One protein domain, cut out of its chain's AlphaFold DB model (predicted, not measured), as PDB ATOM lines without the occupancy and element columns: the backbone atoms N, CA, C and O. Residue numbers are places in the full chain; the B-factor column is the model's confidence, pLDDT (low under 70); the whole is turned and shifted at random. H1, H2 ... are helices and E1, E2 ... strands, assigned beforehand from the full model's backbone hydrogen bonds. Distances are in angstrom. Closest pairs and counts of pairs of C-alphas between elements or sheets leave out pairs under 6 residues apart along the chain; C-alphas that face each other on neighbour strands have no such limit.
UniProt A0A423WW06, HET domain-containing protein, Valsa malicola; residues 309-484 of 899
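AT A GLANCE: This is residues 309 to 484 of the 899 residues of the protein "HET domain-containing protein" of Valsa malicola (UniProt A0A423WW06). There is little regular structure: H1 to H4 make a zigzag row of helices, E2 of the E2-E3 hairpin packs on H4, and an arm with E4 and E5 adds length. Five named helices, then five named strands, hold 67 of the 176 printed residues, class mixed. The whole is compact, radius of gyration of the C-alphas 17.9 A, spanning 58 by 37 by 36 A.

HOW THE PARTS SIT: H1, residues 309 to 316, and H2, residues 323 to 335, form a hairpin, closest C-alphas Ala 309 and Leu 329, 6.1 A. H3, residues 344 to 353, touches H4, residues 367 to 380, closest C-alphas Val 346 and Thr 371, 6.2 A. Between antiparallel E2, residues 449 to 451, and E3, residues 457 to 459, N 450 and O 458 are 2.9 A apart. Every O i to N i+4 pair is within hydrogen-bond range in H1 and H4, 6 of 9 in H2, 3 of 6 in H3.

IN THESE COORDINATES: H1 begins at C-alpha 309 (101.385, -34.274, -63.395); E4, residues 464 to 468, ends at C-alpha 468 (68.067, -36.125, -66.675).

THE WHOLE: The printed part has no cut; residues 407 to 445, among others, have pLDDT under 70.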
ATOM      1  N   ALA A 309     101.761 -35.520 -64.063       77.31
ATOM      2  CA  ALA A 309     101.385 -34.274 -63.395       77.31
ATOM      3  C   ALA A 309     102.609 -33.368 -63.179       77.31
ATOM      4  O   ALA A 309     102.558 -32.175 -63.477       77.31
ATOM      5  N   LEU A 310     103.741 -33.945 -62.764       84.12
ATOM      6  CA  LEU A 310     105.001 -33.220 -62.624       84.12
ATOM      7  C   LEU A 310     105.507 -32.672 -63.965       84.12
ATOM      8  O   LEU A 310     105.880 -31.504 -64.045       84.12
ATOM      9  N   TYR A 311     105.480 -33.479 -65.031       82.56
ATOM     10  CA  TYR A 311     105.816 -33.030 -66.385       82.56
ATOM     11  C   TYR A 311     104.947 -31.840 -66.818       82.56
ATOM     12  O   TYR A 311     105.477 -30.874 -67.369       82.56
ATOM     13  N   LYS A 312     103.642 -31.861 -66.522       76.69
ATOM     14  CA  LYS A 312     102.723 -30.763 -66.851       76.69
ATOM     15  C   LYS A 312     103.060 -29.460 -66.138       76.69
ATOM     16  O   LYS A 312     103.128 -28.426 -66.796       76.69
ATOM     17  N   ILE A 313     103.409 -29.516 -64.851       78.38
ATOM     18  CA  ILE A 313     103.900 -28.336 -64.114       78.38
ATOM     19  C   ILE A 313     105.120 -27.711 -64.820       78.38
ATOM     20  O   ILE A 313     105.256 -26.487 -64.889       78.38
ATOM     21  N   LEU A 314     106.021 -28.540 -65.358       78.69
ATOM     22  CA  LEU A 314     107.224 -28.088 -66.069       78.69
ATOM     23  C   LEU A 314     106.936 -27.605 -67.498       78.69
ATOM     24  O   LEU A 314     107.664 -26.760 -68.024       78.69
ATOM     25  N   GLU A 315     105.904 -28.134 -68.151       69.62
ATOM     26  CA  GLU A 315     105.435 -27.661 -69.452       69.62
ATOM     27  C   GLU A 315     104.865 -26.242 -69.344       69.62
ATOM     28  O   GLU A 315     105.317 -25.347 -70.067       69.62
ATOM     29  N   ASP A 316     104.014 -26.002 -68.347       57.59
ATOM     30  CA  ASP A 316     103.392 -24.698 -68.092       57.59
ATOM     31  C   ASP A 316     104.370 -23.638 -67.569       57.59
ATOM     32  O   ASP A 316     104.133 -22.441 -67.691       57.59
ATOM     33  N   LYS A 317     105.545 -24.029 -67.056       55.31
ATOM     34  CA  LYS A 317     106.643 -23.076 -66.797       55.31
ATOM     35  C   LYS A 317     107.096 -22.312 -68.045       55.31
ATOM     36  O   LYS A 317     107.703 -21.250 -67.905       55.31
ATOM     37  N   SER A 318     106.860 -22.863 -69.237       48.66
ATOM     38  CA  SER A 318     107.302 -22.286 -70.510       48.66
ATOM     39  C   SER A 318     106.219 -21.524 -71.280       48.66
ATOM     40  O   SER A 318     106.568 -20.743 -72.166       48.66
ATOM     41  N   SER A 319     104.942 -21.711 -70.935       43.56
ATOM     42  CA  SER A 319     103.807 -20.976 -71.494       43.56
ATOM     43  C   SER A 319     103.462 -19.785 -70.587       43.56
ATOM     44  O   SER A 319     103.682 -19.810 -69.382       43.56
ATOM     45  N   PHE A 320     102.957 -18.694 -71.161       36.75
ATOM     46  CA  PHE A 320     102.614 -17.444 -70.454       36.75
ATOM     47  C   PHE A 320     101.384 -17.575 -69.523       36.75
ATOM     48  O   PHE A 320     100.774 -16.576 -69.147       36.75
ATOM     49  N   VAL A 321     100.990 -18.809 -69.203       39.44
ATOM     50  CA  VAL A 321      99.722 -19.164 -68.574       39.44
ATOM     51  C   VAL A 321      99.916 -19.184 -67.050       39.44
ATOM     52  O   VAL A 321     100.959 -19.573 -66.525       39.44
ATOM     53  N   ASP A 322      98.925 -18.622 -66.372       43.81
ATOM     54  CA  ASP A 322      98.925 -18.007 -65.047       43.81
ATOM     55  C   ASP A 322      99.668 -18.763 -63.916       43.81
ATOM     56  O   ASP A 322      99.602 -19.988 -63.800       43.81
ATOM     57  N   ARG A 323     100.335 -18.030 -63.002       47.72
ATOM     58  CA  ARG A 323     101.078 -18.608 -61.847       47.72
ATOM     59  C   ARG A 323     100.196 -19.511 -60.981       47.72
ATOM     60  O   ARG A 323     100.696 -20.443 -60.357       47.72
ATOM     61  N   ASN A 324      98.896 -19.243 -60.987       48.72
ATOM     62  CA  ASN A 324      97.894 -19.904 -60.171       48.72
ATOM     63  C   ASN A 324      97.579 -21.340 -60.648       48.72
ATOM     64  O   ASN A 324      97.108 -22.160 -59.861       48.72
ATOM     65  N   ILE A 325      97.849 -21.698 -61.912       52.06
ATOM     66  CA  ILE A 325      97.548 -23.024 -62.516       52.06
ATOM     67  C   ILE A 325      98.372 -24.164 -61.893       52.06
ATOM     68  O   ILE A 325      98.070 -25.344 -62.043       52.06
ATOM     69  N   ARG A 326      99.392 -23.821 -61.102       66.00
ATOM     70  CA  ARG A 326     100.341 -24.781 -60.536       66.00
ATOM     71  C   ARG A 326      99.894 -25.410 -59.224       66.00
ATOM     72  O   ARG A 326     100.361 -26.501 -58.916       66.00
ATOM     73  N   HIS A 327      99.041 -24.759 -58.437       79.06
ATOM     74  CA  HIS A 327      98.815 -25.188 -57.055       79.06
ATOM     75  C   HIS A 327      98.112 -26.549 -56.959       79.06
ATOM     76  O   HIS A 327      98.580 -27.399 -56.202       79.06
ATOM     77  N   GLY A 328      97.064 -26.804 -57.753       77.94
ATOM     78  CA  GLY A 328      96.367 -28.102 -57.775       77.94
ATOM     79  C   GLY A 328      97.291 -29.261 -58.173       77.94
ATOM     80  O   GLY A 328      97.356 -30.293 -57.499       77.94
ATOM     81  N   LEU A 329      98.121 -29.058 -59.204       79.25
ATOM     82  CA  LEU A 329      99.124 -30.043 -59.625       79.25
ATOM     83  C   LEU A 329     100.241 -30.235 -58.582       79.25
ATOM     84  O   LEU A 329     100.676 -31.365 -58.364       79.25
ATOM     85  N   VAL A 330     100.682 -29.170 -57.900       86.38
ATOM     86  CA  VAL A 330     101.654 -29.259 -56.793       86.38
ATOM     87  C   VAL A 330     101.086 -30.098 -55.655       86.38
ATOM     88  O   VAL A 330     101.756 -31.021 -55.193       86.38
ATOM     89  N   TRP A 331      99.846 -29.840 -55.240       86.50
ATOM     90  CA  TRP A 331      99.161 -30.641 -54.227       86.50
ATOM     91  C   TRP A 331      99.043 -32.109 -54.641       86.50
ATOM     92  O   TRP A 331      99.326 -32.999 -53.839       86.50
ATOM     93  N   ARG A 332      98.701 -32.382 -55.905       81.56
ATOM     94  CA  ARG A 332      98.645 -33.747 -56.438       81.56
ATOM     95  C   ARG A 332      99.991 -34.459 -56.345       81.56
ATOM     96  O   ARG A 332     100.051 -35.576 -55.838       81.56
ATOM     97  N   CYS A 333     101.064 -33.816 -56.802       83.75
ATOM     98  CA  CYS A 333     102.410 -34.371 -56.699       83.75
ATOM     99  C   CYS A 333     102.850 -34.545 -55.239       83.75
ATOM    100  O   CYS A 333     103.592 -35.474 -54.938       83.75
ATOM    101  N   ALA A 334     102.407 -33.677 -54.326       87.06
ATOM    102  CA  ALA A 334     102.725 -33.779 -52.905       87.06
ATOM    103  C   ALA A 334     102.045 -34.985 -52.238       87.06
ATOM    104  O   ALA A 334     102.646 -35.631 -51.383       87.06
ATOM    105  N   LEU A 335     100.814 -35.323 -52.638       81.44
ATOM    106  CA  LEU A 335     100.066 -36.451 -52.073       81.44
ATOM    107  C   LEU A 335     100.682 -37.817 -52.398       81.44
ATOM    108  O   LEU A 335     100.491 -38.751 -51.627       81.44
ATOM    109  N   THR A 336     101.423 -37.955 -53.500       77.00
ATOM    110  CA  THR A 336     102.076 -39.223 -53.881       77.00
ATOM    111  C   THR A 336     103.512 -39.349 -53.374       77.00
ATOM    112  O   THR A 336     104.225 -40.268 -53.771       77.00
ATOM    113  N   ARG A 337     103.943 -38.447 -52.484       84.31
ATOM    114  CA  ARG A 337     105.298 -38.398 -51.919       84.31
ATOM    115  C   ARG A 337     105.308 -38.693 -50.420       84.31
ATOM    116  O   ARG A 337     104.279 -38.632 -49.750       84.31
ATOM    117  N   THR A 338     106.491 -38.992 -49.887       83.19
ATOM    118  CA  THR A 338     106.725 -39.334 -48.480       83.19
ATOM    119  C   THR A 338     107.902 -38.566 -47.884       83.19
ATOM    120  O   THR A 338     108.812 -38.091 -48.570       83.19
ATOM    121  N   SER A 339     107.887 -38.448 -46.559       83.75
ATOM    122  CA  SER A 339     108.976 -37.894 -45.759       83.75
ATOM    123  C   SER A 339     109.137 -38.701 -44.476       83.75
ATOM    124  O   SER A 339     108.195 -39.345 -44.026       83.75
ATOM    125  N   SER A 340     110.317 -38.658 -43.857       79.56
ATOM    126  CA  SER A 340     110.533 -39.262 -42.536       79.56
ATOM    127  C   SER A 340     109.866 -38.505 -41.398       79.56
ATOM    128  O   SER A 340     109.649 -39.077 -40.333       79.56
ATOM    129  N   ARG A 341     109.537 -37.231 -41.618       84.00
ATOM    130  CA  ARG A 341     108.773 -36.401 -40.688       84.00
ATOM    131  C   ARG A 341     107.479 -35.983 -41.383       84.00
ATOM    132  O   ARG A 341     107.567 -35.303 -42.406       84.00
ATOM    133  N   PRO A 342     106.298 -36.361 -40.871       86.31
ATOM    134  CA  PRO A 342     105.024 -36.000 -41.487       86.31
ATOM    135  C   PRO A 342     104.856 -34.496 -41.747       86.31
ATOM    136  O   PRO A 342     104.310 -34.125 -42.784       86.31
ATOM    137  N   VAL A 343     105.363 -33.632 -40.860       89.62
ATOM    138  CA  VAL A 343     105.283 -32.168 -41.016       89.62
ATOM    139  C   VAL A 343     106.065 -31.646 -42.232       89.62
ATOM    140  O   VAL A 343     105.656 -30.681 -42.876       89.62
ATOM    141  N   ASP A 344     107.146 -32.327 -42.623       89.25
ATOM    142  CA  ASP A 344     107.968 -31.924 -43.769       89.25
ATOM    143  C   ASP A 344     107.207 -32.058 -45.096       89.25
ATOM    144  O   ASP A 344     107.574 -31.403 -46.065       89.25
ATOM    145  N   MET A 345     106.125 -32.850 -45.146       89.62
ATOM    146  CA  MET A 345     105.216 -32.898 -46.302       89.62
ATOM    147  C   MET A 345     104.563 -31.540 -46.591       89.62
ATOM    148  O   MET A 345     104.183 -31.274 -47.727       89.62
ATOM    149  N   VAL A 346     104.399 -30.707 -45.559       92.62
ATOM    150  CA  VAL A 346     103.827 -29.357 -45.653       92.62
ATOM    151  C   VAL A 346     104.934 -28.350 -45.954       92.62
ATOM    152  O   VAL A 346     104.811 -27.536 -46.873       92.62
ATOM    153  N   PHE A 347     106.050 -28.423 -45.223       92.25
ATOM    154  CA  PHE A 347     107.173 -27.502 -45.417       92.25
ATOM    155  C   PHE A 347     107.830 -27.638 -46.794       92.25
ATOM    156  O   PHE A 347     108.321 -26.644 -47.325       92.25
ATOM    157  N   SER A 348     107.787 -28.823 -47.411       91.75
ATOM    158  CA  SER A 348     108.328 -29.045 -48.754       91.75
ATOM    159  C   SER A 348     107.535 -28.369 -49.872       91.75
ATOM    160  O   SER A 348     108.041 -28.284 -50.987       91.75
ATOM    161  N   ILE A 349     106.309 -27.901 -49.614       92.00
ATOM    162  CA  ILE A 349     105.452 -27.278 -50.634       92.00
ATOM    163  C   ILE A 349     105.012 -25.858 -50.291       92.00
ATOM    164  O   ILE A 349     104.567 -25.148 -51.190       92.00
ATOM    165  N   MET A 350     105.162 -25.405 -49.040       91.69
ATOM    166  CA  MET A 350     104.703 -24.074 -48.619       91.69
ATOM    167  C   MET A 350     105.245 -22.953 -49.522       91.69
ATOM    168  O   MET A 350     104.475 -22.110 -49.978       91.69
ATOM    169  N   GLY A 351     106.535 -23.002 -49.883       88.75
ATOM    170  CA  GLY A 351     107.162 -21.999 -50.746       88.75
ATOM    171  C   GLY A 351     106.637 -22.028 -52.184       88.75
ATOM    172  O   GLY A 351     106.413 -20.972 -52.773       88.75
ATOM    173  N   LEU A 352     106.350 -23.225 -52.715       88.88
ATOM    174  CA  LEU A 352     105.729 -23.395 -54.036       88.88
ATOM    175  C   LEU A 352     104.306 -22.821 -54.094       88.88
ATOM    176  O   LEU A 352     103.853 -22.435 -55.168       88.88
ATOM    177  N   LEU A 353     103.622 -22.773 -52.948       89.06
ATOM    178  CA  LEU A 353     102.272 -22.232 -52.775       89.06
ATOM    179  C   LEU A 353     102.277 -20.774 -52.274       89.06
ATOM    180  O   LEU A 353     101.232 -20.244 -51.900       89.06
ATOM    181  N   GLY A 354     103.443 -20.115 -52.242       86.50
ATOM    182  CA  GLY A 354     103.567 -18.708 -51.849       86.50
ATOM    183  C   GLY A 354     103.342 -18.434 -50.358       86.50
ATOM    184  O   GLY A 354     103.002 -17.312 -49.984       86.50
ATOM    185  N   VAL A 355     103.523 -19.439 -49.500       90.06
ATOM    186  CA  VAL A 355     103.357 -19.351 -48.045       90.06
ATOM    187  C   VAL A 355     104.682 -19.627 -47.335       90.06
ATOM    188  O   VAL A 355     105.466 -20.480 -47.743       90.06
ATOM    189  N   GLN A 356     104.924 -18.925 -46.227       87.69
ATOM    190  CA  GLN A 356     105.997 -19.252 -45.290       87.69
ATOM    191  C   GLN A 356     105.390 -19.557 -43.920       87.69
ATOM    192  O   GLN A 356     104.671 -18.733 -43.356       87.69
ATOM    193  N   LEU A 357     105.685 -20.749 -43.403       90.50
ATOM    194  CA  LEU A 357     105.398 -21.158 -42.031       90.50
ATOM    195  C   LEU A 357     106.715 -21.232 -41.259       90.50
ATOM    196  O   LEU A 357     107.756 -21.530 -41.844       90.50
ATOM    197  N   ASN A 358     106.677 -20.986 -39.953       87.62
ATOM    198  CA  ASN A 358     107.836 -21.161 -39.089       87.62
ATOM    199  C   ASN A 358     107.882 -22.617 -38.585       87.62
ATOM    200  O   ASN A 358     107.001 -23.021 -37.824       87.62
ATOM    201  N   PRO A 359     108.908 -23.417 -38.940       86.94
ATOM    202  CA  PRO A 359     108.994 -24.818 -38.533       86.94
ATOM    203  C   PRO A 359     109.063 -25.038 -37.018       86.94
ATOM    204  O   PRO A 359     108.842 -26.153 -36.560       86.94
ATOM    205  N   ARG A 360     109.397 -24.001 -36.235       87.19
ATOM    206  CA  ARG A 360     109.464 -24.078 -34.766       87.19
ATOM    207  C   ARG A 360     108.085 -24.150 -34.106       87.19
ATOM    208  O   ARG A 360     108.015 -24.580 -32.959       87.19
ATOM    209  N   ASP A 361     107.029 -23.769 -34.820       89.62
ATOM    210  CA  ASP A 361     105.668 -23.711 -34.280       89.62
ATOM    211  C   ASP A 361     104.964 -25.082 -34.310       89.62
ATOM    212  O   ASP A 361     103.892 -25.235 -33.731       89.62
ATOM    213  N   PHE A 362     105.569 -26.093 -34.949       92.25
ATOM    214  CA  PHE A 362     104.952 -27.399 -35.192       92.25
ATOM    215  C   PHE A 362     105.813 -28.554 -34.669       92.25
ATOM    216  O   PHE A 362     107.044 -28.547 -34.755       92.25
ATOM    217  N   HIS A 363     105.160 -29.603 -34.162       91.25
ATOM    218  CA  HIS A 363     105.837 -30.855 -33.822       91.25
ATOM    219  C   HIS A 363     106.172 -31.658 -35.094       91.25
ATOM    220  O   HIS A 363     105.486 -31.562 -36.106       91.25
ATOM    221  N   LYS A 364     107.201 -32.518 -35.048       85.75
ATOM    222  CA  LYS A 364     107.653 -33.325 -36.208       85.75
ATOM    223  C   LYS A 364     106.557 -34.213 -36.830       85.75
ATOM    224  O   LYS A 364     106.609 -34.495 -38.026       85.75
ATOM    225  N   ASP A 365     105.589 -34.626 -36.016       87.56
ATOM    226  CA  ASP A 365     104.474 -35.499 -36.401       87.56
ATOM    227  C   ASP A 365     103.171 -34.712 -36.653       87.56
ATOM    228  O   ASP A 365     102.161 -35.294 -37.045       87.56
ATOM    229  N   ASP A 366     103.183 -33.386 -36.467       90.12
ATOM    230  CA  ASP A 366     102.011 -32.520 -36.629       90.12
ATOM    231  C   ASP A 366     101.793 -32.120 -38.097       90.12
ATOM    232  O   ASP A 366     101.991 -30.980 -38.518       90.12
ATOM    233  N   ARG A 367     101.398 -33.099 -38.914       90.00
ATOM    234  CA  ARG A 367     101.028 -32.858 -40.316       90.00
ATOM    235  C   ARG A 367      99.704 -32.104 -40.437       90.00
ATOM    236  O   ARG A 367      99.565 -31.268 -41.328       90.00
ATOM    237  N   LEU A 368      98.730 -32.421 -39.582       90.19
ATOM    238  CA  LEU A 368      97.378 -31.870 -39.665       90.19
ATOM    239  C   LEU A 368      97.368 -30.372 -39.337       90.19
ATOM    240  O   LEU A 368      96.891 -29.586 -40.155       90.19
ATOM    241  N   GLY A 369      97.957 -29.968 -38.206       91.81
ATOM    242  CA  GLY A 369      98.034 -28.567 -37.788       91.81
ATOM    243  C   GLY A 369      98.815 -27.715 -38.782       91.81
ATOM    244  O   GLY A 369      98.346 -26.653 -39.195       91.81
ATOM    245  N   ALA A 370      99.949 -28.222 -39.274       92.94
ATOM    246  CA  ALA A 370     100.716 -27.551 -40.321       92.94
ATOM    247  C   ALA A 370      99.922 -27.411 -41.633       92.94
ATOM    248  O   ALA A 370      99.996 -26.369 -42.286       92.94
ATOM    249  N   THR A 371      99.120 -28.415 -42.009       93.50
ATOM    250  CA  THR A 371      98.266 -28.340 -43.207       93.50
ATOM    251  C   THR A 371      97.179 -27.279 -43.046       93.50
ATOM    252  O   THR A 371      96.995 -26.484 -43.963       93.50
ATOM    253  N   ILE A 372      96.507 -27.220 -41.889       93.56
ATOM    254  CA  ILE A 372      95.491 -26.197 -41.584       93.56
ATOM    255  C   ILE A 372      96.112 -24.795 -41.649       93.56
ATOM    256  O   ILE A 372      95.569 -23.908 -42.309       93.56
ATOM    257  N   ALA A 373      97.287 -24.601 -41.044       94.50
ATOM    258  CA  ALA A 373      98.008 -23.331 -41.098       94.50
ATOM    259  C   ALA A 373      98.387 -22.935 -42.538       94.50
ATOM    260  O   ALA A 373      98.233 -21.772 -42.923       94.50
ATOM    261  N   LEU A 374      98.831 -23.900 -43.351       94.06
ATOM    262  CA  LEU A 374      99.166 -23.686 -44.759       94.06
ATOM    263  C   LEU A 374      97.942 -23.233 -45.564       94.06
ATOM    264  O   LEU A 374      97.994 -22.178 -46.191       94.06
ATOM    265  N   ILE A 375      96.835 -23.985 -45.535       93.50
ATOM    266  CA  ILE A 375      95.634 -23.650 -46.320       93.50
ATOM    267  C   ILE A 375      94.986 -22.338 -45.871       93.50
ATOM    268  O   ILE A 375      94.492 -21.582 -46.707       93.50
ATOM    269  N   THR A 376      95.048 -22.034 -44.571       94.25
ATOM    270  CA  THR A 376      94.576 -20.759 -44.020       94.25
ATOM    271  C   THR A 376      95.367 -19.613 -44.633       94.25
ATOM    272  O   THR A 376      94.781 -18.700 -45.214       94.25
ATOM    273  N   ARG A 377      96.704 -19.701 -44.612       93.44
ATOM    274  CA  ARG A 377      97.564 -18.652 -45.166       93.44
ATOM    275  C   ARG A 377      97.442 -18.521 -46.684       93.44
ATOM    276  O   ARG A 377      97.522 -17.405 -47.190       93.44
ATOM    277  N   ILE A 378      97.219 -19.620 -47.413       91.50
ATOM    278  CA  ILE A 378      96.960 -19.572 -48.863       91.50
ATOM    279  C   ILE A 378      95.746 -18.682 -49.153       91.50
ATOM    280  O   ILE A 378      95.838 -17.800 -50.005       91.50
ATOM    281  N   LEU A 379      94.628 -18.873 -48.440       91.00
ATOM    282  CA  LEU A 379      93.418 -18.073 -48.658       91.00
ATOM    283  C   LEU A 379      93.560 -16.634 -48.146       91.00
ATOM    284  O   LEU A 379      93.102 -15.711 -48.818       91.00
ATOM    285  N   GLU A 380      94.231 -16.417 -47.010       90.81
ATOM    286  CA  GLU A 380      94.540 -15.068 -46.504       90.81
ATOM    287  C   GLU A 380      95.388 -14.254 -47.491       90.81
ATOM    288  O   GLU A 380      95.169 -13.054 -47.650       90.81
ATOM    289  N   ASN A 381      96.312 -14.910 -48.199       88.94
ATOM    290  CA  ASN A 381      97.140 -14.294 -49.236       88.94
ATOM    291  C   ASN A 381      96.386 -14.078 -50.567       88.94
ATOM    292  O   ASN A 381      96.999 -13.684 -51.559       88.94
ATOM    293  N   GLY A 382      95.073 -14.333 -50.614       84.31
ATOM    294  CA  GLY A 382      94.243 -14.184 -51.814       84.31
ATOM    295  C   GLY A 382      94.314 -15.363 -52.790       84.31
ATOM    296  O   GLY A 382      93.846 -15.244 -53.921       84.31
ATOM    297  N   GLY A 383      94.888 -16.497 -52.376       83.94
ATOM    298  CA  GLY A 383      94.909 -17.734 -53.157       83.94
ATOM    299  C   GLY A 383      93.536 -18.409 -53.269       83.94
ATOM    300  O   GLY A 383      92.527 -17.932 -52.741       83.94
ATOM    301  N   SER A 384      93.497 -19.540 -53.974       84.50
ATOM    302  CA  SER A 384      92.301 -20.369 -54.154       84.50
ATOM    303  C   SER A 384      92.425 -21.733 -53.471       84.50
ATOM    304  O   SER A 384      93.522 -22.219 -53.188       84.50
ATOM    305  N   ALA A 385      91.280 -22.354 -53.191       87.62
ATOM    306  CA  ALA A 385      91.151 -23.651 -52.536       87.62
ATOM    307  C   ALA A 385      91.415 -24.823 -53.497       87.62
ATOM    308  O   ALA A 385      90.610 -25.747 -53.609       87.62
ATOM    309  N   ASP A 386      92.557 -24.782 -54.187       81.62
ATOM    310  CA  ASP A 386      92.929 -25.708 -55.267       81.62
ATOM    311  C   ASP A 386      93.167 -27.149 -54.775       81.62
ATOM    312  O   ASP A 386      93.380 -28.046 -55.577       81.62
ATOM    313  N   TRP A 387      93.117 -27.397 -53.459       84.62
ATOM    314  CA  TRP A 387      93.183 -28.744 -52.880       84.62
ATOM    315  C   TRP A 387      91.865 -29.528 -52.954       84.62
ATOM    316  O   TRP A 387      91.857 -30.750 -52.777       84.62
ATOM    317  N   LEU A 388      90.740 -28.847 -53.190       83.00
ATOM    318  CA  LEU A 388      89.420 -29.470 -53.193       83.00
ATOM    319  C   LEU A 388      89.279 -30.442 -54.366       83.00
ATOM    320  O   LEU A 388      89.388 -30.045 -55.514       83.00
ATOM    321  N   GLY A 389      88.970 -31.711 -54.094       72.25
ATOM    322  CA  GLY A 389      88.663 -32.679 -55.153       72.25
ATOM    323  C   GLY A 389      89.861 -33.137 -55.994       72.25
ATOM    324  O   GLY A 389      89.641 -33.717 -57.051       72.25
ATOM    325  N   ILE A 390      91.103 -32.941 -55.532       73.75
ATOM    326  CA  ILE A 390      92.322 -33.355 -56.260       73.75
ATOM    327  C   ILE A 390      92.373 -34.858 -56.555       73.75
ATOM    328  O   ILE A 390      92.905 -35.276 -57.583       73.75
ATOM    329  N   VAL A 391      91.848 -35.683 -55.645       71.88
ATOM    330  CA  VAL A 391      91.785 -37.141 -55.812       71.88
ATOM    331  C   VAL A 391      90.379 -37.622 -55.445       71.88
ATOM    332  O   VAL A 391      90.166 -38.088 -54.325       71.88
ATOM    333  N   PRO A 392      89.393 -37.508 -56.353       65.62
ATOM    334  CA  PRO A 392      88.001 -37.835 -56.039       65.62
ATOM    335  C   PRO A 392      87.784 -39.338 -55.791       65.62
ATOM    336  O   PRO A 392      86.798 -39.721 -55.169       65.62
ATOM    337  N   SER A 393      88.708 -40.193 -56.244       65.81
ATOM    338  CA  SER A 393      88.681 -41.644 -56.027       65.81
ATOM    339  C   SER A 393      89.034 -42.067 -54.595       65.81
ATOM    340  O   SER A 393      88.718 -43.188 -54.194       65.81
ATOM    341  N   VAL A 394      89.692 -41.202 -53.816       71.88
ATOM    342  CA  VAL A 394      90.142 -41.511 -52.453       71.88
ATOM    343  C   VAL A 394      89.163 -40.929 -51.439       71.88
ATOM    344  O   VAL A 394      88.678 -39.810 -51.576       71.88
ATOM    345  N   LYS A 395      88.873 -41.700 -50.384       78.00
ATOM    346  CA  LYS A 395      87.963 -41.260 -49.319       78.00
ATOM    347  C   LYS A 395      88.486 -39.985 -48.637       78.00
ATOM    348  O   LYS A 395      89.693 -39.894 -48.403       78.00
ATOM    349  N   PRO A 396      87.601 -39.052 -48.244       82.12
ATOM    350  CA  PRO A 396      87.986 -37.886 -47.458       82.12
ATOM    351  C   PRO A 396      88.641 -38.258 -46.121       82.12
ATOM    352  O   PRO A 396      88.290 -39.268 -45.502       82.12
ATOM    353  N   CYS A 397      89.576 -37.427 -45.667       84.00
ATOM    354  CA  CYS A 397      90.176 -37.506 -44.345       84.00
ATOM    355  C   CYS A 397      89.101 -37.219 -43.276       84.00
ATOM    356  O   CYS A 397      88.414 -36.201 -43.383       84.00
ATOM    357  N   PRO A 398      88.944 -38.071 -42.242       83.19
ATOM    358  CA  PRO A 398      87.954 -37.847 -41.187       83.19
ATOM    359  C   PRO A 398      88.148 -36.535 -40.418       83.19
ATOM    360  O   PRO A 398      87.168 -35.936 -39.988       83.19
ATOM    361  N   GLU A 399      89.399 -36.098 -40.253       83.62
ATOM    362  CA  GLU A 399      89.770 -34.902 -39.482       83.62
ATOM    363  C   GLU A 399      89.801 -33.629 -40.339       83.62
ATOM    364  O   GLU A 399      89.689 -32.529 -39.810       83.62
ATOM    365  N   LEU A 400      89.942 -33.767 -41.663       86.50
ATOM    366  CA  LEU A 400      89.996 -32.650 -42.606       86.50
ATOM    367  C   LEU A 400      89.289 -33.031 -43.908       86.50
ATOM    368  O   LEU A 400      89.914 -33.425 -44.893       86.50
ATOM    369  N   SER A 401      87.960 -32.921 -43.917       83.81
ATOM    370  CA  SER A 401      87.085 -33.487 -44.959       83.81
ATOM    371  C   SER A 401      87.294 -32.925 -46.370       83.81
ATOM    372  O   SER A 401      86.767 -33.473 -47.334       83.81
ATOM    373  N   THR A 402      88.029 -31.823 -46.510       84.88
ATOM    374  CA  THR A 402      88.394 -31.234 -47.806       84.88
ATOM    375  C   THR A 402      89.628 -31.874 -48.439       84.88
ATOM    376  O   THR A 402      89.942 -31.556 -49.584       84.88
ATOM    377  N   PHE A 403      90.323 -32.755 -47.717       86.50
ATOM    378  CA  PHE A 403      91.472 -33.518 -48.198       86.50
ATOM    379  C   PHE A 403      91.138 -35.010 -48.289       86.50
ATOM    380  O   PHE A 403      90.320 -35.501 -47.510       86.50
ATOM    381  N   PRO A 404      91.781 -35.764 -49.198       82.62
ATOM    382  CA  PRO A 404      91.781 -37.219 -49.116       82.62
ATOM    383  C   PRO A 404      92.499 -37.682 -47.841       82.62
ATOM    384  O   PRO A 404      93.301 -36.941 -47.268       82.62
ATOM    385  N   VAL A 405      92.244 -38.919 -47.402       81.44
ATOM    386  CA  VAL A 405      93.024 -39.547 -46.321       81.44
ATOM    387  C   VAL A 405      94.515 -39.414 -46.636       81.44
ATOM    388  O   VAL A 405      94.975 -39.844 -47.696       81.44
ATOM    389  N   PHE A 406      95.258 -38.812 -45.709       76.88
ATOM    390  CA  PHE A 406      96.697 -38.662 -45.848       76.88
ATOM    391  C   PHE A 406      97.371 -40.041 -45.854       76.88
ATOM    392  O   PHE A 406      97.048 -40.872 -45.005       76.88
ATOM    393  N   PRO A 407      98.301 -40.301 -46.785       68.44
ATOM    394  CA  PRO A 407      99.014 -41.565 -46.806       68.44
ATOM    395  C   PRO A 407      99.989 -41.715 -45.640       68.44
ATOM    396  O   PRO A 407     100.550 -40.722 -45.157       68.44
ATOM    397  N   ASP A 408     100.222 -42.972 -45.256       65.00
ATOM    398  CA  ASP A 408     101.180 -43.366 -44.230       65.00
ATOM    399  C   ASP A 408     102.607 -43.063 -44.716       65.00
ATOM    400  O   ASP A 408     103.027 -43.471 -45.804       65.00
ATOM    401  N   THR A 409     103.375 -42.318 -43.919       57.16
ATOM    402  CA  THR A 409     104.731 -41.892 -44.277       57.16
ATOM    403  C   THR A 409     105.764 -42.925 -43.822       57.16
ATOM    404  O   THR A 409     106.251 -42.870 -42.692       57.16
ATOM    405  N   LEU A 410     106.125 -43.871 -44.692       53.69
ATOM    406  CA  LEU A 410     107.290 -44.742 -44.489       53.69
ATOM    407  C   LEU A 410     108.493 -44.190 -45.271       53.69
ATOM    408  O   LEU A 410     108.372 -43.800 -46.428       53.69
ATOM    409  N   VAL A 411     109.664 -44.141 -44.620       47.59
ATOM    410  CA  VAL A 411     110.916 -43.528 -45.135       47.59
ATOM    411  C   VAL A 411     111.462 -44.240 -46.383       47.59
ATOM    412  O   VAL A 411     112.290 -43.685 -47.102       47.59
ATOM    413  N   THR A 412     110.994 -45.461 -46.643       41.53
ATOM    414  CA  THR A 412     111.363 -46.299 -47.786       41.53
ATOM    415  C   THR A 412     110.169 -47.167 -48.174       41.53
ATOM    416  O   THR A 412     109.685 -47.924 -47.329       41.53
ATOM    417  N   GLY A 413     109.724 -47.091 -49.429       46.25
ATOM    418  CA  GLY A 413     108.656 -47.933 -49.972       46.25
ATOM    419  C   GLY A 413     107.499 -47.152 -50.592       46.25
ATOM    420  O   GLY A 413     107.417 -45.929 -50.483       46.25
ATOM    421  N   GLU A 414     106.604 -47.889 -51.253       49.06
ATOM    422  CA  GLU A 414     105.389 -47.344 -51.857       49.06
ATOM    423  C   GLU A 414     104.529 -46.607 -50.824       49.06
ATOM    424  O   GLU A 414     104.320 -47.070 -49.699       49.06
ATOM    425  N   VAL A 415     103.983 -45.464 -51.237       48.72
ATOM    426  CA  VAL A 415     102.989 -44.714 -50.468       48.72
ATOM    427  C   VAL A 415     101.787 -45.626 -50.235       48.72
ATOM    428  O   VAL A 415     101.218 -46.130 -51.202       48.72
ATOM    429  N   THR A 416     101.388 -45.858 -48.986       39.28
ATOM    430  CA  THR A 416     100.248 -46.730 -48.667       39.28
ATOM    431  C   THR A 416      99.184 -45.986 -47.871       39.28
ATOM    432  O   THR A 416      99.470 -45.058 -47.122       39.28
ATOM    433  N   VAL A 417      97.928 -46.388 -48.054       42.31
ATOM    434  CA  VAL A 417      96.823 -46.059 -47.146       42.31
ATOM    435  C   VAL A 417      96.217 -47.384 -46.716       42.31
ATOM    436  O   VAL A 417      95.736 -48.136 -47.569       42.31
ATOM    437  N   LYS A 418      96.248 -47.696 -45.412       41.50
ATOM    438  CA  LYS A 418      95.678 -48.945 -44.861       41.50
ATOM    439  C   LYS A 418      96.166 -50.183 -45.630       41.50
ATOM    440  O   LYS A 418      95.361 -50.955 -46.151       41.50
ATOM    441  N   SER A 419      97.489 -50.315 -45.769       37.12
ATOM    442  CA  SER A 419      98.171 -51.438 -46.439       37.12
ATOM    443  C   SER A 419      97.804 -51.683 -47.916       37.12
ATOM    444  O   SER A 419      98.007 -52.785 -48.419       37.12
ATOM    445  N   THR A 420      97.277 -50.677 -48.623       36.94
ATOM    446  CA  THR A 420      97.062 -50.713 -50.085       36.94
ATOM    447  C   THR A 420      97.971 -49.676 -50.755       36.94
ATOM    448  O   THR A 420      98.044 -48.562 -50.225       36.94
ATOM    449  N   PRO A 421      98.637 -49.970 -51.891       47.19
ATOM    450  CA  PRO A 421      99.448 -48.982 -52.603       47.19
ATOM    451  C   PRO A 421      98.587 -47.788 -53.033       47.19
ATOM    452  O   PRO A 421      97.697 -47.921 -53.872       47.19
ATOM    453  N   PHE A 422      98.838 -46.612 -52.462       50.44
ATOM    454  CA  PHE A 422      98.110 -45.368 -52.727       50.44
ATOM    455  C   PHE A 422      98.168 -45.001 -54.214       50.44
ATOM    456  O   PHE A 422      97.153 -44.628 -54.796       50.44
ATOM    457  N   ARG A 423      99.312 -45.249 -54.867       48.75
ATOM    458  CA  ARG A 423      99.496 -45.042 -56.312       48.75
ATOM    459  C   ARG A 423      98.510 -45.814 -57.182       48.75
ATOM    460  O   ARG A 423      98.049 -45.277 -58.182       48.75
ATOM    461  N   SER A 424      98.108 -47.022 -56.780       46.53
ATOM    462  CA  SER A 424      97.100 -47.800 -57.518       46.53
ATOM    463  C   SER A 424      95.703 -47.159 -57.497       46.53
ATOM    464  O   SER A 424      94.904 -47.403 -58.396       46.53
ATOM    465  N   GLN A 425      95.423 -46.302 -56.507       45.03
ATOM    466  CA  GLN A 425      94.161 -45.568 -56.350       45.03
ATOM    467  C   GLN A 425      94.216 -44.152 -56.950       45.03
ATOM    468  O   GLN A 425      93.175 -43.513 -57.109       45.03
ATOM    469  N   THR A 426      95.414 -43.657 -57.286       47.25
ATOM    470  CA  THR A 426      95.654 -42.320 -57.858       47.25
ATOM    471  C   THR A 426      96.147 -42.349 -59.307       47.25
ATOM    472  O   THR A 426      96.429 -41.288 -59.867       47.25
ATOM    473  N   ASN A 427      96.246 -43.527 -59.938       49.69
ATOM    474  CA  ASN A 427      96.701 -43.688 -61.326       49.69
ATOM    475  C   ASN A 427      95.608 -43.343 -62.360       49.69
ATOM    476  O   ASN A 427      95.343 -44.098 -63.293       49.69
ATOM    477  N   TYR A 428      94.937 -42.209 -62.165       53.81
ATOM    478  CA  TYR A 428      93.948 -41.665 -63.091       53.81
ATOM    479  C   TYR A 428      94.605 -40.570 -63.931       53.81
ATOM    480  O   TYR A 428      95.066 -39.568 -63.383       53.81
ATOM    481  N   TRP A 429      94.629 -40.723 -65.256       49.19
ATOM    482  CA  TRP A 429      95.216 -39.771 -66.217       49.19
ATOM    483  C   TRP A 429      94.323 -38.546 -66.456       49.19
ATOM    484  O   TRP A 429      94.116 -38.092 -67.575       49.19
ATOM    485  N   VAL A 430      93.759 -38.022 -65.379       47.16
ATOM    486  CA  VAL A 430      92.840 -36.892 -65.377       47.16
ATOM    487  C   VAL A 430      93.606 -35.675 -64.892       47.16
ATOM    488  O   VAL A 430      94.232 -35.756 -63.843       47.16
ATOM    489  N   TYR A 431      93.592 -34.560 -65.610       51.88
ATOM    490  CA  TYR A 431      94.184 -33.304 -65.146       51.88
ATOM    491  C   TYR A 431      93.166 -32.171 -65.242       51.88
ATOM    492  O   TYR A 431      92.205 -32.241 -66.005       51.88
ATOM    493  N   GLU A 432      93.352 -31.143 -64.422       51.31
ATOM    494  CA  GLU A 432      92.493 -29.960 -64.432       51.31
ATOM    495  C   GLU A 432      92.659 -29.212 -65.755       51.31
ATOM    496  O   GLU A 432      93.779 -28.920 -66.183       51.31
ATOM    497  N   ASN A 433      91.543 -28.912 -66.417       46.25
ATOM    498  CA  ASN A 433      91.559 -28.149 -67.655       46.25
ATOM    499  C   ASN A 433      91.344 -26.673 -67.340       46.25
ATOM    500  O   ASN A 433      90.232 -26.234 -67.060       46.25
ATOM    501  N   TYR A 434      92.424 -25.901 -67.393       50.16
ATOM    502  CA  TYR A 434      92.390 -24.457 -67.205       50.16
ATOM    503  C   TYR A 434      92.156 -23.755 -68.543       50.16
ATOM    504  O   TYR A 434      92.991 -22.985 -69.019       50.16
ATOM    505  N   ALA A 435      91.020 -24.027 -69.181       39.84
ATOM    506  CA  ALA A 435      90.551 -23.152 -70.243       39.84
ATOM    507  C   ALA A 435      90.074 -21.847 -69.586       39.84
ATOM    508  O   ALA A 435      88.950 -21.774 -69.095       39.84
ATOM    509  N   HIS A 436      90.955 -20.843 -69.531       39.97
ATOM    510  CA  HIS A 436      90.573 -19.460 -69.252       39.97
ATOM    511  C   HIS A 436      89.574 -19.024 -70.326       39.97
ATOM    512  O   HIS A 436      89.957 -18.710 -71.452       39.97
ATOM    513  N   ASP A 437      88.292 -19.043 -69.989       37.78
ATOM    514  CA  ASP A 437      87.309 -18.228 -70.680       37.78
ATOM    515  C   ASP A 437      87.184 -16.941 -69.855       37.78
ATOM    516  O   ASP A 437      86.762 -16.974 -68.703       37.78
ATOM    517  N   ASP A 438      87.624 -15.810 -70.414       38.91
ATOM    518  CA  ASP A 438      87.609 -14.481 -69.775       38.91
ATOM    519  C   ASP A 438      86.179 -13.945 -69.506       38.91
ATOM    520  O   ASP A 438      85.981 -12.790 -69.104       38.91
ATOM    521  N   SER A 439      85.147 -14.767 -69.698       40.88
ATOM    522  CA  SER A 439      83.775 -14.462 -69.313       40.88
ATOM    523  C   SER A 439      83.563 -14.662 -67.802       40.88
ATOM    524  O   SER A 439      83.514 -15.764 -67.266       40.88
ATOM    525  N   LYS A 440      83.420 -13.545 -67.079       42.56
ATOM    526  CA  LYS A 440      83.163 -13.508 -65.627       42.56
ATOM    527  C   LYS A 440      82.013 -14.448 -65.215       42.56
ATOM    528  O   LYS A 440      80.876 -14.230 -65.637       42.56
ATOM    529  N   ASN A 441      82.281 -15.341 -64.254       50.38
ATOM    530  CA  ASN A 441      81.360 -16.287 -63.602       50.38
ATOM    531  C   ASN A 441      81.089 -17.592 -64.365       50.38
ATOM    532  O   ASN A 441      79.921 -17.993 -64.477       50.38
ATOM    533  N   HIS A 442      82.128 -18.299 -64.806       56.50
ATOM    534  CA  HIS A 442      81.946 -19.688 -65.212       56.50
ATOM    535  C   HIS A 442      81.676 -20.547 -63.960       56.50
ATOM    536  O   HIS A 442      82.341 -20.384 -62.931       56.50
ATOM    537  N   PRO A 443      80.755 -21.528 -63.992       54.06
ATOM    538  CA  PRO A 443      80.576 -22.480 -62.894       54.06
ATOM    539  C   PRO A 443      81.822 -23.311 -62.573       54.06
ATOM    540  O   PRO A 443      81.753 -24.075 -61.621       54.06
ATOM    541  N   PHE A 444      82.929 -23.189 -63.315       60.53
ATOM    542  CA  PHE A 444      84.207 -23.880 -63.078       60.53
ATOM    543  C   PHE A 444      85.336 -22.934 -62.617       60.53
ATOM    544  O   PHE A 444      86.477 -23.371 -62.514       60.53
ATOM    545  N   ASP A 445      85.014 -21.676 -62.283       66.50
ATOM    546  CA  ASP A 445      85.969 -20.703 -61.729       66.50
ATOM    547  C   ASP A 445      86.558 -21.159 -60.378       66.50
ATOM    548  O   ASP A 445      85.951 -21.928 -59.620       66.50
ATOM    549  N   ARG A 446      87.743 -20.632 -60.044       73.75
ATOM    550  CA  ARG A 446      88.472 -20.944 -58.804       73.75
ATOM    551  C   ARG A 446      87.669 -20.634 -57.544       73.75
ATOM    552  O   ARG A 446      86.971 -19.626 -57.446       73.75
ATOM    553  N   ILE A 447      87.811 -21.501 -56.544       80.25
ATOM    554  CA  ILE A 447      87.151 -21.335 -55.245       80.25
ATOM    555  C   ILE A 447      88.007 -20.442 -54.357       80.25
ATOM    556  O   ILE A 447      89.113 -20.817 -53.984       80.25
ATOM    557  N   HIS A 448      87.464 -19.297 -53.961       85.25
ATOM    558  CA  HIS A 448      88.043 -18.432 -52.935       85.25
ATOM    559  C   HIS A 448      87.170 -18.452 -51.680       85.25
ATOM    560  O   HIS A 448      85.960 -18.695 -51.748       85.25
ATOM    561  N   GLY A 449      87.768 -18.194 -50.520       88.06
ATOM    562  CA  GLY A 449      87.060 -18.306 -49.253       88.06
ATOM    563  C   GLY A 449      87.939 -18.016 -48.048       88.06
ATOM    564  O   GLY A 449      88.954 -17.335 -48.159       88.06
ATOM    565  N   ARG A 450      87.544 -18.556 -46.897       92.38
ATOM    566  CA  ARG A 450      88.334 -18.556 -45.659       92.38
ATOM    567  C   ARG A 450      88.311 -19.938 -45.021       92.38
ATOM    568  O   ARG A 450      87.388 -20.709 -45.279       92.38
ATOM    569  N   VAL A 451      89.292 -20.223 -44.179       92.31
ATOM    570  CA  VAL A 451      89.315 -21.421 -43.332       92.31
ATOM    571  C   VAL A 451      89.015 -20.989 -41.897       92.31
ATOM    572  O   VAL A 451      89.461 -19.917 -41.489       92.31
ATOM    573  N   ASP A 452      88.200 -21.746 -41.166       89.00
ATOM    574  CA  ASP A 452      87.998 -21.515 -39.731       89.00
ATOM    575  C   ASP A 452      89.078 -22.197 -38.869       89.00
ATOM    576  O   ASP A 452      89.939 -22.918 -39.372       89.00
ATOM    577  N   GLU A 453      89.038 -21.974 -37.555       84.25
ATOM    578  CA  GLU A 453      90.020 -22.539 -36.614       84.25
ATOM    579  C   GLU A 453      90.026 -24.078 -36.586       84.25
ATOM    580  O   GLU A 453      91.031 -24.682 -36.215       84.25
ATOM    581  N   ALA A 454      88.929 -24.720 -36.999       83.75
ATOM    582  CA  ALA A 454      88.795 -26.172 -37.055       83.75
ATOM    583  C   ALA A 454      89.208 -26.765 -38.418       83.75
ATOM    584  O   ALA A 454      89.189 -27.983 -38.584       83.75
ATOM    585  N   GLY A 455      89.600 -25.934 -39.391       84.50
ATOM    586  CA  GLY A 455      90.029 -26.372 -40.719       84.50
ATOM    587  C   GLY A 455      88.905 -26.481 -41.755       84.50
ATOM    588  O   GLY A 455      89.156 -26.958 -42.866       84.50
ATOM    589  N   TYR A 456      87.678 -26.038 -41.456       89.38
ATOM    590  CA  TYR A 456      86.587 -26.037 -42.433       89.38
ATOM    591  C   TYR A 456      86.716 -24.875 -43.413       89.38
ATOM    592  O   TYR A 456      86.953 -23.728 -43.039       89.38
ATOM    593  N   VAL A 457      86.501 -25.172 -44.696       88.94
ATOM    594  CA  VAL A 457      86.574 -24.186 -45.778       88.94
ATOM    595  C   VAL A 457      85.202 -23.561 -46.009       88.94
ATOM    596  O   VAL A 457      84.251 -24.238 -46.397       88.94
ATOM    597  N   LEU A 458      85.109 -22.246 -45.822       90.00
ATOM    598  CA  LEU A 458      83.921 -21.449 -46.104       90.00
ATOM    599  C   LEU A 458      84.102 -20.695 -47.421       90.00
ATOM    600  O   LEU A 458      84.958 -19.816 -47.525       90.00
ATOM    601  N   PHE A 459      83.261 -20.991 -48.409       87.88
ATOM    602  CA  PHE A 459      83.267 -20.333 -49.716       87.88
ATOM    603  C   PHE A 459      81.845 -20.080 -50.225       87.88
ATOM    604  O   PHE A 459      80.870 -20.636 -49.715       87.88
ATOM    605  N   ARG A 460      81.716 -19.229 -51.248       84.75
ATOM    606  CA  ARG A 460      80.442 -18.941 -51.921       84.75
ATOM    607  C   ARG A 460      80.574 -19.251 -53.408       84.75
ATOM    608  O   ARG A 460      81.448 -18.699 -54.065       84.75
ATOM    609  N   ARG A 461      79.688 -20.096 -53.943       77.81
ATOM    610  CA  ARG A 461      79.658 -20.472 -55.367       77.81
ATOM    611  C   ARG A 461      78.224 -20.632 -55.865       77.81
ATOM    612  O   ARG A 461      77.328 -20.932 -55.076       77.81
ATOM    613  N   LYS A 462      78.004 -20.410 -57.165       75.94
ATOM    614  CA  LYS A 462      76.718 -20.712 -57.812       75.94
ATOM    615  C   LYS A 462      76.516 -22.231 -57.845       75.94
ATOM    616  O   LYS A 462      77.426 -22.961 -58.225       75.94
ATOM    617  N   ALA A 463      75.337 -22.689 -57.436       77.06
ATOM    618  CA  ALA A 463      74.947 -24.090 -57.551       77.06
ATOM    619  C   ALA A 463      74.240 -24.330 -58.892       77.06
ATOM    620  O   ALA A 463      73.504 -23.465 -59.364       77.06
ATOM    621  N   CYS A 464      74.437 -25.509 -59.476       77.00
ATOM    622  CA  CYS A 464      73.800 -25.932 -60.720       77.00
ATOM    623  C   CYS A 464      72.684 -26.942 -60.437       77.00
ATOM    624  O   CYS A 464      72.792 -27.776 -59.532       77.00
ATOM    625  N   CYS A 465      71.621 -26.904 -61.236       76.81
ATOM    626  CA  CYS A 465      70.565 -27.911 -61.181       76.81
ATOM    627  C   CYS A 465      70.975 -29.176 -61.919       76.81
ATOM    628  O   CYS A 465      71.577 -29.106 -62.990       76.81
ATOM    629  N   VAL A 466      70.577 -30.326 -61.379       77.44
ATOM    630  CA  VAL A 466      70.781 -31.622 -62.028       77.44
ATOM    631  C   VAL A 466      69.490 -32.064 -62.704       77.44
ATOM    632  O   VAL A 466      68.475 -32.259 -62.035       77.44
ATOM    633  N   VAL A 467      69.538 -32.264 -64.020       75.56
ATOM    634  CA  VAL A 467      68.418 -32.774 -64.827       75.56
ATOM    635  C   VAL A 467      68.802 -34.087 -65.523       75.56
ATOM    636  O   VAL A 467      69.985 -34.384 -65.693       75.56
ATOM    637  N   GLY A 468      67.818 -34.920 -65.873       70.19
ATOM    638  CA  GLY A 468      68.067 -36.125 -66.675       70.19
ATOM    639  C   GLY A 468      68.415 -35.750 -68.115       70.19
ATOM    640  O   GLY A 468      67.792 -34.840 -68.651       70.19
ATOM    641  N   ALA A 469      69.398 -36.423 -68.715       66.50
ATOM    642  CA  ALA A 469      69.769 -36.202 -70.113       66.50
ATOM    643  C   ALA A 469      68.786 -36.931 -71.052       66.50
ATOM    644  O   ALA A 469      68.504 -38.115 -70.839       66.50
ATOM    645  N   GLY A 470      68.244 -36.233 -72.056       59.47
ATOM    646  CA  GLY A 470      67.385 -36.829 -73.087       59.47
ATOM    647  C   GLY A 470      68.174 -37.581 -74.179       59.47
ATOM    648  O   GLY A 470      69.377 -37.363 -74.307       59.47
ATOM    649  N   PRO A 471      67.525 -38.445 -74.992       53.09
ATOM    650  CA  PRO A 471      68.181 -39.179 -76.086       53.09
ATOM    651  C   PRO A 471      68.752 -38.267 -77.183       53.09
ATOM    652  O   PRO A 471      69.792 -38.580 -77.753       53.09
ATOM    653  N   ASP A 472      68.091 -37.133 -77.441       50.47
ATOM    654  CA  ASP A 472      68.434 -36.190 -78.518       50.47
ATOM    655  C   ASP A 472      69.493 -35.146 -78.104       50.47
ATOM    656  O   ASP A 472      69.996 -34.398 -78.935       50.47
ATOM    657  N   GLU A 473      69.857 -35.088 -76.817       50.84
ATOM    658  CA  GLU A 473      70.810 -34.110 -76.258       50.84
ATOM    659  C   GLU A 473      72.255 -34.652 -76.191       50.84
ATOM    660  O   GLU A 473      73.150 -33.997 -75.658       50.84
ATOM    661  N   VAL A 474      72.494 -35.857 -76.724       51.34
ATOM    662  CA  VAL A 474      73.797 -36.555 -76.710       51.34
ATOM    663  C   VAL A 474      74.695 -36.135 -77.891       51.34
ATOM    664  O   VAL A 474      75.856 -36.536 -77.961       51.34
ATOM    665  N   ASP A 475      74.203 -35.286 -78.800       41.44
ATOM    666  CA  ASP A 475      74.948 -34.873 -79.992       41.44
ATOM    667  C   ASP A 475      75.969 -33.746 -79.690       41.44
ATOM    668  O   ASP A 475      75.691 -32.545 -79.672       41.44
ATOM    669  N   GLY A 476      77.196 -34.166 -79.387       45.38
ATOM    670  CA  GLY A 476      78.419 -33.551 -79.910       45.38
ATOM    671  C   GLY A 476      78.969 -32.243 -79.324       45.38
ATOM    672  O   GLY A 476      80.089 -31.900 -79.698       45.38
ATOM    673  N   SER A 477      78.294 -31.496 -78.434       42.22
ATOM    674  CA  SER A 477      78.821 -30.154 -78.069       42.22
ATOM    675  C   SER A 477      78.655 -29.615 -76.641       42.22
ATOM    676  O   SER A 477      78.976 -28.448 -76.413       42.22
ATOM    677  N   VAL A 478      78.251 -30.396 -75.633       46.66
ATOM    678  CA  VAL A 478      77.946 -29.806 -74.310       46.66
ATOM    679  C   VAL A 478      78.834 -30.353 -73.184       46.66
ATOM    680  O   VAL A 478      78.642 -31.470 -72.711       46.66
ATOM    681  N   LYS A 479      79.752 -29.512 -72.670       52.00
ATOM    682  CA  LYS A 479      80.611 -29.706 -71.472       52.00
ATOM    683  C   LYS A 479      79.846 -29.930 -70.139       52.00
ATOM    684  O   LYS A 479      80.375 -29.664 -69.065       52.00
ATOM    685  N   LYS A 480      78.570 -30.333 -70.171       62.56
ATOM    686  CA  LYS A 480      77.653 -30.321 -69.012       62.56
ATOM    687  C   LYS A 480      77.048 -31.687 -68.680       62.56
ATOM    688  O   LYS A 480      76.178 -31.753 -67.815       62.56
ATOM    689  N   LEU A 481      77.482 -32.760 -69.342       65.50
ATOM    690  CA  LEU A 481      77.042 -34.130 -69.063       65.50
ATOM    691  C   LEU A 481      78.001 -34.819 -68.086       65.50
ATOM    692  O   LEU A 481      79.216 -34.720 -68.228       65.50
ATOM    693  N   PHE A 482      77.462 -35.549 -67.111       66.19
ATOM    694  CA  PHE A 482      78.248 -36.353 -66.172       66.19
ATOM    695  C   PHE A 482      77.540 -37.667 -65.837       66.19
ATOM    696  O   PHE A 482      76.312 -37.764 -65.881       66.19
ATOM    697  N   LYS A 483      78.318 -38.690 -65.476       65.19
ATOM    698  CA  LYS A 483      77.800 -39.973 -64.992       65.19
ATOM    699  C   LYS A 483      77.768 -39.955 -63.465       65.19
ATOM    700  O   LYS A 483      78.808 -39.807 -62.832       65.19
ATOM    701  N   ALA A 484      76.585 -40.087 -62.877       66.12
ATOM    702  CA  ALA A 484      76.437 -40.215 -61.428       66.12
ATOM    703  C   ALA A 484      76.841 -41.627 -60.949       66.12
ATOM    704  O   ALA A 484      76.928 -42.560 -61.749       66.12
TER     705      ALA A 484